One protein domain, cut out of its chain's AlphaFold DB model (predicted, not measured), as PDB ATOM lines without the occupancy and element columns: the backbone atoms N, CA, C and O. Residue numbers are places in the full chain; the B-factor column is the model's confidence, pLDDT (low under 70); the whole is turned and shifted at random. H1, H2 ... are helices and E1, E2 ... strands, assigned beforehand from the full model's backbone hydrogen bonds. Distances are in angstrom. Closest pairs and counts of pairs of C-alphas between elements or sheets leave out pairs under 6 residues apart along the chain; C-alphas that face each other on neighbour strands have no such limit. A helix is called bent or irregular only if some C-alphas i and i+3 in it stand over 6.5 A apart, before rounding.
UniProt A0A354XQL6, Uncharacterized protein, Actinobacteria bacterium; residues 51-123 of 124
ATOM      1  N   TYR A  51     152.762 150.452 186.768       95.56
ATOM      2  CA  TYR A  51     151.877 150.002 185.697       95.56
ATOM      3  C   TYR A  51     152.173 148.549 185.320       95.56
ATOM      4  O   TYR A  51     153.299 148.064 185.412       95.56
ATOM      5  N   VAL A  52     151.140 147.853 184.857       96.62
ATOM      6  CA  VAL A  52     151.207 146.478 184.366       96.62
ATOM      7  C   VAL A  52     150.907 146.482 182.877       96.62
ATOM      8  O   VAL A  52     149.858 146.974 182.455       96.62
ATOM      9  N   VAL A  53     151.823 145.922 182.086       96.69
ATOM     10  CA  VAL A  53     151.635 145.737 180.642       96.69
ATOM     11  C   VAL A  53     150.467 144.789 180.408       96.69
ATOM     12  O   VAL A  53     150.424 143.691 180.962       96.69
ATOM     13  N   THR A  54     149.510 145.225 179.596       95.94
ATOM     14  CA  THR A  54     148.318 144.446 179.248       95.94
ATOM     15  C   THR A  54     148.347 143.920 177.827       95.94
ATOM     16  O   THR A  54     147.738 142.888 177.565       95.94
ATOM     17  N   ASP A  55     149.015 144.630 176.920       95.38
ATOM     18  CA  ASP A  55     149.155 144.230 175.525       95.38
ATOM     19  C   ASP A  55     150.424 144.850 174.936       95.38
ATOM     20  O   ASP A  55     150.832 145.940 175.352       95.38
ATOM     21  N   TYR A  56     151.053 144.169 173.981       96.31
ATOM     22  CA  TYR A  56     152.159 144.732 173.217       96.31
ATOM     23  C   TYR A  56     152.227 144.127 171.817       96.31
ATOM     24  O   TYR A  56     151.865 142.975 171.589       96.31
ATOM     25  N   THR A  57     152.723 144.909 170.866       96.06
ATOM     26  CA  THR A  57     152.980 144.458 169.494       96.06
ATOM     27  C   THR A  57     154.303 145.041 169.032       96.06
ATOM     28  O   THR A  57     154.546 146.229 169.222       96.06
ATOM     29  N   CYS A  58     155.148 144.229 168.399       95.50
ATOM     30  CA  CYS A  58     156.399 144.701 167.814       95.50
ATOM     31  C   CYS A  58     156.430 144.479 166.307       95.50
ATOM     32  O   CYS A  58     155.940 143.464 165.810       95.50
ATOM     33  N   ALA A  59     157.058 145.407 165.598       95.50
ATOM     34  CA  ALA A  59     157.283 145.337 164.162       95.50
ATOM     35  C   ALA A  59     158.517 146.160 163.793       95.50
ATOM     36  O   ALA A  59     158.703 147.250 164.319       95.50
ATOM     37  N   ASP A  60     159.356 145.636 162.897       92.44
ATOM     38  CA  ASP A  60     160.432 146.383 162.224       92.44
ATOM     39  C   ASP A  60     161.348 147.219 163.149       92.44
ATOM     40  O   ASP A  60     161.746 148.330 162.809       92.44
ATOM     41  N   GLY A  61     161.696 146.690 164.329       94.25
ATOM     42  CA  GLY A  61     162.542 147.394 165.306       94.25
ATOM     43  C   GLY A  61     161.795 148.380 166.210       94.25
ATOM     44  O   GLY A  61     162.427 149.133 166.941       94.25
ATOM     45  N   TRP A  62     160.466 148.349 166.201       96.56
ATOM     46  CA  TRP A  62     159.590 149.143 167.056       96.56
ATOM     47  C   TRP A  62     158.703 148.250 167.915       96.56
ATOM     48  O   TRP A  62     158.389 147.118 167.535       96.56
ATOM     49  N   ALA A  63     158.261 148.780 169.050       96.75
ATOM     50  CA  ALA A  63     157.262 148.158 169.902       96.75
ATOM     51  C   ALA A  63     156.220 149.179 170.362       96.75
ATOM     52  O   ALA A  63     156.545 150.293 170.763       96.75
ATOM     53  N   PHE A  64     154.962 148.769 170.338       96.31
ATOM     54  CA  PHE A  64     153.862 149.412 171.037       96.31
ATOM     55  C   PHE A  64     153.553 148.606 172.298       96.31
ATOM     56  O   PHE A  64     153.505 147.377 172.232       96.31
ATOM     57  N   ALA A  65     153.302 149.282 173.417       96.44
ATOM     58  CA  ALA A  65     152.808 148.654 174.636       96.44
ATOM     59  C   ALA A  65     151.656 149.457 175.242       96.44
ATOM     60  O   ALA A  65     151.752 150.673 175.422       96.44
ATOM     61  N   ALA A  66     150.595 148.753 175.621       95.44
ATOM     62  CA  ALA A  66     149.524 149.267 176.456       95.44
ATOM     63  C   ALA A  66     149.723 148.769 177.889       95.44
ATOM     64  O   ALA A  66     149.986 147.585 178.115       95.44
ATOM     65  N   ALA A  67     149.577 149.662 178.862       95.62
ATOM     66  CA  ALA A  67     149.678 149.320 180.271       95.62
ATOM     67  C   ALA A  67     148.604 150.024 181.098       95.62
ATOM     68  O   ALA A  67     148.214 151.155 180.818       95.62
ATOM     69  N   ASN A  68     148.166 149.362 182.162       96.06
ATOM     70  CA  ASN A  68     147.210 149.908 183.119       96.06
ATOM     71  C   ASN A  68     147.889 150.143 184.471       96.06
ATOM     72  O   ASN A  68     148.819 149.407 184.802       96.06
ATOM     73  N   PRO A  69     147.407 151.096 185.287       95.94
ATOM     74  CA  PRO A  69     147.809 151.172 186.688       95.94
ATOM     75  C   PRO A  69     147.574 149.824 187.384       95.94
ATOM     76  O   PRO A  69     146.577 149.152 187.092       95.94
ATOM     77  N   ALA A  70     148.459 149.425 188.300       93.88
ATOM     78  CA  ALA A  70     148.265 148.196 189.059       93.88
ATOM     79  C   ALA A  70     146.983 148.247 189.907       93.88
ATOM     80  O   ALA A  70     146.400 149.303 190.174       93.88
ATOM     81  N   GLU A  71     146.528 147.075 190.350       91.50
ATOM     82  CA  GLU A  71     145.318 146.963 191.163       91.50
ATOM     83  C   GLU A  71     145.379 147.875 192.396       91.50
ATOM     84  O   GLU A  71     146.290 147.798 193.220       91.50
ATOM     85  N   GLY A  72     144.372 148.741 192.536       90.69
ATOM     86  CA  GLY A  72     144.277 149.687 193.649       90.69
ATOM     87  C   GLY A  72     144.975 151.032 193.423       90.69
ATOM     88  O   GLY A  72     144.813 151.918 194.263       90.69
ATOM     89  N   GLN A  73     145.677 151.232 192.304       92.00
ATOM     90  CA  GLN A  73     146.168 152.552 191.903       92.00
ATOM     91  C   GLN A  73     145.153 153.341 191.090       92.00
ATOM     92  O   GLN A  73     144.328 152.808 190.351       92.00
ATOM     93  N   MET A  74     145.250 154.661 191.227       88.31
ATOM     94  CA  MET A  74     144.508 155.611 190.411       88.31
ATOM     95  C   MET A  74     145.369 156.036 189.223       88.31
ATOM     96  O   MET A  74     146.507 156.460 189.405       88.31
ATOM     97  N   GLY A  75     144.804 155.985 188.022       89.19
ATOM     98  CA  GLY A  75     145.457 156.426 186.794       89.19
ATOM     99  C   GLY A  75     144.621 156.074 185.569       89.19
ATOM    100  O   GLY A  75     143.652 155.320 185.670       89.19
ATOM    101  N   ALA A  76     144.978 156.647 184.425       91.38
ATOM    102  CA  ALA A  76     144.429 156.242 183.138       91.38
ATOM    103  C   ALA A  76     145.315 155.147 182.522       91.38
ATOM    104  O   ALA A  76     146.502 155.092 182.847       91.38
ATOM    105  N   PRO A  77     144.776 154.300 181.629       92.19
ATOM    106  CA  PRO A  77     145.598 153.476 180.751       92.19
ATOM    107  C   PRO A  77     146.649 154.326 180.032       92.19
ATOM    108  O   PRO A  77     146.365 155.446 179.603       92.19
ATOM    109  N   ALA A  78     147.856 153.786 179.911       92.38
ATOM    110  CA  ALA A  78     148.976 154.413 179.236       92.38
ATOM    111  C   ALA A  78     149.363 153.608 177.996       92.38
ATOM    112  O   ALA A  78     149.317 152.378 177.986       92.38
ATOM    113  N   MET A  79     149.770 154.330 176.961       93.38
ATOM    114  CA  MET A  79     150.256 153.777 175.705       93.38
ATOM    115  C   MET A  79     151.658 154.303 175.466       93.38
ATOM    116  O   MET A  79     151.915 155.497 175.630       93.38
ATOM    117  N   MET A  80     152.569 153.400 175.134       94.88
ATOM    118  CA  MET A  80     153.990 153.686 175.013       94.88
ATOM    119  C   MET A  80     154.514 153.140 173.694       94.88
ATOM    120  O   MET A  80     154.095 152.077 173.230       94.88
ATOM    121  N   ILE A  81     155.439 153.888 173.105       96.38
ATOM    122  CA  ILE A  81     156.096 153.564 171.845       96.38
ATOM    123  C   ILE A  81     157.580 153.418 172.147       96.38
ATOM    124  O   ILE A  81     158.165 154.285 172.793       96.38
ATOM    125  N   PHE A  82     158.187 152.342 171.669       97.12
ATOM    126  CA  PHE A  82     159.604 152.071 171.840       97.12
ATOM    127  C   PHE A  82     160.277 151.823 170.496       97.12
ATOM    128  O   PHE A  82     159.713 151.170 169.619       97.12
ATOM    129  N   GLU A  83     161.508 152.301 170.370       97.06
ATOM    130  CA  GLU A  83     162.429 151.963 169.287       97.06
ATOM    131  C   GLU A  83     163.544 151.079 169.851       97.06
ATOM    132  O   GLU A  83     164.033 151.306 170.962       97.06
ATOM    133  N   ALA A  84     163.942 150.058 169.105       96.12
ATOM    134  CA  ALA A  84     165.047 149.197 169.479       96.12
ATOM    135  C   ALA A  84     166.389 149.909 169.237       96.12
ATOM    136  O   ALA A  84     166.771 150.169 168.097       96.12
ATOM    137  N   GLU A  85     167.154 150.156 170.302       93.50
ATOM    138  CA  GLU A  85     168.520 150.680 170.223       93.50
ATOM    139  C   GLU A  85     169.497 149.670 170.846       93.50
ATOM    140  O   GLU A  85     169.749 149.636 172.055       93.50
ATOM    141  N   GLY A  86     170.048 148.793 170.001       89.69
ATOM    142  CA  GLY A  86     170.835 147.653 170.468       89.69
ATOM    143  C   GLY A  86     169.982 146.752 171.359       89.69
ATOM    144  O   GLY A  86     168.893 146.358 170.965       89.69
ATOM    145  N   GLN A  87     170.447 146.459 172.573       90.00
ATOM    146  CA  GLN A  87     169.769 145.556 173.516       90.00
ATOM    147  C   GLN A  87     168.697 146.242 174.381       90.00
ATOM    148  O   GLN A  87     168.240 145.642 175.351       90.00
ATOM    149  N   PHE A  88     168.291 147.474 174.054       92.12
ATOM    150  CA  PHE A  88     167.328 148.234 174.849       92.12
ATOM    151  C   PHE A  88     166.152 148.742 174.016       92.12
ATOM    152  O   PHE A  88     166.317 149.150 172.867       92.12
ATOM    153  N   TRP A  89     164.976 148.763 174.639       96.62
ATOM    154  CA  TRP A  89     163.805 149.489 174.158       96.62
ATOM    155  C   TRP A  89     163.868 150.929 174.666       96.62
ATOM    156  O   TRP A  89     163.886 151.162 175.875       96.62
ATOM    157  N   ILE A  90     163.911 151.899 173.754       96.00
ATOM    158  CA  ILE A  90     163.988 153.322 174.088       96.00
ATOM    159  C   ILE A  90     162.636 153.968 173.838       96.00
ATOM    160  O   ILE A  90     162.138 153.947 172.716       96.00
ATOM    161  N   SER A  91     162.055 154.552 174.887       95.69
ATOM    162  CA  SER A  91     160.765 155.242 174.805       95.69
ATOM    163  C   SER A  91     160.837 156.430 173.843       95.69
ATOM    164  O   SER A  91     161.793 157.213 173.868       95.69
ATOM    165  N   LYS A  92     159.817 156.567 172.997       95.81
ATOM    166  CA  LYS A  92     159.651 157.661 172.041       95.81
ATOM    167  C   LYS A  92     158.294 158.314 172.255       95.81
ATOM    168  O   LYS A  92     157.300 157.645 172.536       95.81
ATOM    169  N   SER A  93     158.240 159.634 172.105       93.06
ATOM    170  CA  SER A  93     156.966 160.344 172.148       93.06
ATOM    171  C   SER A  93     156.256 160.211 170.803       93.06
ATOM    172  O   SER A  93     156.895 160.312 169.757       93.06
ATOM    173  N   ALA A  94     154.932 160.039 170.813       92.31
ATOM    174  CA  ALA A  94     154.136 159.995 169.584       92.31
ATOM    175  C   ALA A  94     154.359 161.241 168.705       92.31
ATOM    176  O   ALA A  94     154.444 161.138 167.484       92.31
ATOM    177  N   ALA A  95     154.542 162.415 169.321       91.44
ATOM    178  CA  ALA A  95     154.804 163.663 168.606       91.44
ATOM    179  C   ALA A  95     156.106 163.637 167.783       91.44
ATOM    180  O   ALA A  95     156.187 164.329 166.771       91.44
ATOM    181  N   ASP A  96     157.096 162.842 168.192       93.75
ATOM    182  CA  ASP A  96     158.390 162.757 167.510       93.75
ATOM    183  C   ASP A  96     158.400 161.718 166.379       93.75
ATOM    184  O   ASP A  96     159.208 161.825 165.458       93.75
ATOM    185  N   VAL A  97     157.526 160.704 166.441       95.31
ATOM    186  CA  VAL A  97     157.644 159.497 165.598       95.31
ATOM    187  C   VAL A  97     156.433 159.210 164.713       95.31
ATOM    188  O   VAL A  97     156.551 158.446 163.756       95.31
ATOM    189  N   CYS A  98     155.282 159.824 164.986       94.19
ATOM    190  CA  CYS A  98     154.039 159.579 164.248       94.19
ATOM    191  C   CYS A  98     153.874 160.437 162.984       94.19
ATOM    192  O   CYS A  98     152.885 160.277 162.266       94.19
ATOM    193  N   GLY A  99     154.816 161.339 162.702       92.00
ATOM    194  CA  GLY A  99     154.758 162.210 161.530       92.00
ATOM    195  C   GLY A  99     153.535 163.137 161.510       92.00
ATOM    196  O   GLY A  99     152.836 163.327 162.510       92.00
ATOM    197  N   THR A 100     153.275 163.738 160.353       90.44
ATOM    198  CA  THR A 100     152.205 164.729 160.179       90.44
ATOM    199  C   THR A 100     150.950 164.090 159.584       90.44
ATOM    200  O   THR A 100     150.863 163.872 158.377       90.44
ATOM    201  N   TYR A 101     149.933 163.845 160.412       83.88
ATOM    202  CA  TYR A 101     148.657 163.279 159.957       83.88
ATOM    203  C   TYR A 101     147.785 164.330 159.248       83.88
ATOM    204  O   TYR A 101     147.264 165.247 159.885       83.88
ATOM    205  N   GLY A 102     147.649 164.231 157.919       75.88
ATOM    206  CA  GLY A 102     147.040 165.291 157.098       75.88
ATOM    207  C   GLY A 102     145.719 164.939 156.409       75.88
ATOM    208  O   GLY A 102     144.848 165.799 156.284       75.88
ATOM    209  N   ASP A 103     145.558 163.704 155.942       78.62
ATOM    210  CA  ASP A 103     144.497 163.341 154.989       78.62
ATOM    211  C   ASP A 103     143.855 161.970 155.258       78.62
ATOM    212  O   ASP A 103     143.129 161.445 154.414       78.62
ATOM    213  N   GLY A 104     144.078 161.405 156.446       79.75
ATOM    214  CA  GLY A 104     143.556 160.087 156.806       79.75
ATOM    215  C   GLY A 104     144.403 158.919 156.294       79.75
ATOM    216  O   GLY A 104     143.980 157.773 156.432       79.75
ATOM    217  N   SER A 105     145.559 159.196 155.684       87.19
ATOM    218  CA  SER A 105     146.530 158.187 155.263       87.19
ATOM    219  C   SER A 105     147.738 158.125 156.205       87.19
ATOM    220  O   SER A 105     147.988 159.054 156.979       87.19
ATOM    221  N   TYR A 106     148.473 157.010 156.153       90.19
ATOM    222  CA  TYR A 106     149.728 156.847 156.885       90.19
ATOM    223  C   TYR A 106     150.742 157.928 156.452       90.19
ATOM    224  O   TYR A 106     151.041 158.028 155.255       90.19
ATOM    225  N   PRO A 107     151.282 158.742 157.380       92.94
ATOM    226  CA  PRO A 107     152.186 159.826 157.019       92.94
ATOM    227  C   PRO A 107     153.509 159.317 156.451       92.94
ATOM    228  O   PRO A 107     154.164 158.450 157.024       92.94
ATOM    229  N   SER A 108     153.965 159.916 155.350       92.06
ATOM    230  CA  SER A 108     155.250 159.559 154.733       92.06
ATOM    231  C   SER A 108     156.473 159.906 155.590       92.06
ATOM    232  O   SER A 108     157.568 159.430 155.307       92.06
ATOM    233  N   ASP A 109     156.303 160.789 156.578       92.00
ATOM    234  CA  ASP A 109     157.321 161.219 157.538       92.00
ATOM    235  C   ASP A 109     157.239 160.475 158.885       92.00
ATOM    236  O   ASP A 109     158.033 160.765 159.779       92.00
ATOM    237  N   ALA A 110     156.316 159.518 159.044       94.94
ATOM    238  CA  ALA A 110     156.254 158.677 160.233       94.94
ATOM    239  C   ALA A 110     157.442 157.700 160.284       94.94
ATOM    240  O   ALA A 110     157.821 157.091 159.279       94.94
ATOM    241  N   MET A 111     158.025 157.557 161.476       96.06
ATOM    242  CA  MET A 111     159.116 156.619 161.757       96.06
ATOM    243  C   MET A 111     158.590 155.264 162.239       96.06
ATOM    244  O   MET A 111     159.201 154.234 161.958       96.06
ATOM    245  N   VAL A 112     157.457 155.268 162.951       94.50
ATOM    246  CA  VAL A 112     156.777 154.050 163.414       94.50
ATOM    247  C   VAL A 112     156.198 153.304 162.213       94.50
ATOM    248  O   VAL A 112     155.504 153.932 161.422       94.50
ATOM    249  N   PRO A 113     156.384 151.980 162.095       94.50
ATOM    250  CA  PRO A 113     155.821 151.185 161.012       94.50
ATOM    251  C   PRO A 113     154.302 151.327 160.897       94.50
ATOM    252  O   PRO A 113     153.593 151.384 161.902       94.50
ATOM    253  N   GLU A 114     153.784 151.281 159.668       93.88
ATOM    254  CA  GLU A 114     152.343 151.383 159.388       93.88
ATOM    255  C   GLU A 114     151.511 150.352 160.173       93.88
ATOM    256  O   GLU A 114     150.422 150.663 160.650       93.88
ATOM    257  N   SER A 115     152.058 149.152 160.398       93.25
ATOM    258  CA  SER A 115     151.428 148.080 161.184       93.25
ATOM    259  C   SER A 115     151.196 148.428 162.657       93.25
ATOM    260  O   SER A 115     150.316 147.843 163.285       93.25
ATOM    261  N   LEU A 116     151.965 149.370 163.208       93.75
ATOM    262  CA  LEU A 116     151.837 149.861 164.581       93.75
ATOM    263  C   LEU A 116     151.192 151.247 164.647       93.75
ATOM    264  O   LEU A 116     150.901 151.722 165.740       93.75
ATOM    265  N   TYR A 117     150.955 151.901 163.510       92.62
ATOM    266  CA  TYR A 117     150.543 153.300 163.476       92.62
ATOM    267  C   TYR A 117     149.203 153.547 164.169       92.62
ATOM    268  O   TYR A 117     149.076 154.468 164.969       92.62
ATOM    269  N   GLU A 118     148.200 152.711 163.904       90.62
ATOM    270  CA  GLU A 118     146.880 152.868 164.518       90.62
ATOM    271  C   GLU A 118     146.933 152.782 166.058       90.62
ATOM    272  O   GLU A 118     146.540 153.757 166.707       90.62
ATOM    273  N   PRO A 119     147.475 151.709 166.674       89.56
ATOM    274  CA  PRO A 119     147.565 151.638 168.131       89.56
ATOM    275  C   PRO A 119     148.562 152.638 168.739       89.56
ATOM    276  O   PRO A 119     148.329 153.107 169.846       89.56
ATOM    277  N   ALA A 120     149.649 152.998 168.048       88.94
ATOM    278  CA  ALA A 120     150.686 153.873 168.603       88.94
ATOM    279  C   ALA A 120     150.386 155.374 168.457       88.94
ATOM    280  O   ALA A 120     150.732 156.160 169.336       88.94
ATOM    281  N   CYS A 121     149.776 155.780 167.344       90.81
ATOM    282  CA  CYS A 121     149.709 157.181 166.919       90.81
ATOM    283  C   CYS A 121     148.289 157.736 166.822       90.81
ATOM    284  O   CYS A 121     148.112 158.953 166.872       90.81
ATOM    285  N   LEU A 122     147.283 156.871 166.665       88.31
ATOM    286  CA  LEU A 122     145.880 157.283 166.558       88.31
ATOM    287  C   LEU A 122     145.077 156.989 167.825       88.31
ATOM    288  O   LEU A 122     143.992 157.545 167.999       88.31
ATOM    289  N   ALA A 123     145.597 156.141 168.710       75.00
ATOM    290  CA  ALA A 123     145.004 155.914 170.010       75.00
ATOM    291  C   ALA A 123     145.303 157.123 170.918       75.00
ATOM    292  O   ALA A 123     146.441 157.352 171.327       75.00
TER     293      ALA A 123
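Overview. This is residues 51 to 123 of the 124 residues of an uncharacterized protein of Actinobacteria bacterium (UniProt A0A354XQL6). A strongly twisted sheet of four strands, each folding back beside the one before, has the short helix H2 packed over one face. The 73 printed residues hold, in order, E1 E2 E3 E4 H1 H2; the sheet, E1 - E2 - E3 - E4, is antiparallel, the class mixed. It is only just compact, close to loose (radius of gyration of the C-alphas 13.1 A), spanning 41 by 31 by 17 A.

Along the chain. E1, residues 51 to 59, starts at C-alpha (151.877, 150.002, 185.697), bends by 65 degrees at residue 54 and measures 22.7 A. E2, 62 to 69, measures 23.0 A; E3, 78 to 85, 21.8 A; E4, 88 to 92, 12.5 A. H1 is 94 to 97, 5.3 A. H2, 114 to 122, 11.3 A, ends at C-alpha (145.880, 157.283, 166.558); it is irregular, C-alphas 115 and 118 being 7.4 A apart.

Arrangement. E1 to E4 form a meander, three hairpins of antiparallel neighbours; N 57 and O 64, N 65 and O 80, N 83 and O 90 are each 2.9 A apart, within hydrogen-bond range. H2 is on the sheet, height 9.1 A, over E2, only just not over E3, and only just slantwise to E2, 30.5 degrees on the local plane; the closest C-alphas, Phe 64 and Ala 120, are 6.0 A apart. H1 only grazes the sheet. In H2 3 of 5 O i to N i+4 pairs are within range; H1 is too short for one.

Size, cuts and confidence. The farthest C-alphas, Gly 72 and Ser 108, are 41.6 A apart. The printed part has no cut; H1 to H2 is a long link. No printed residue is under 70 in pLDDT.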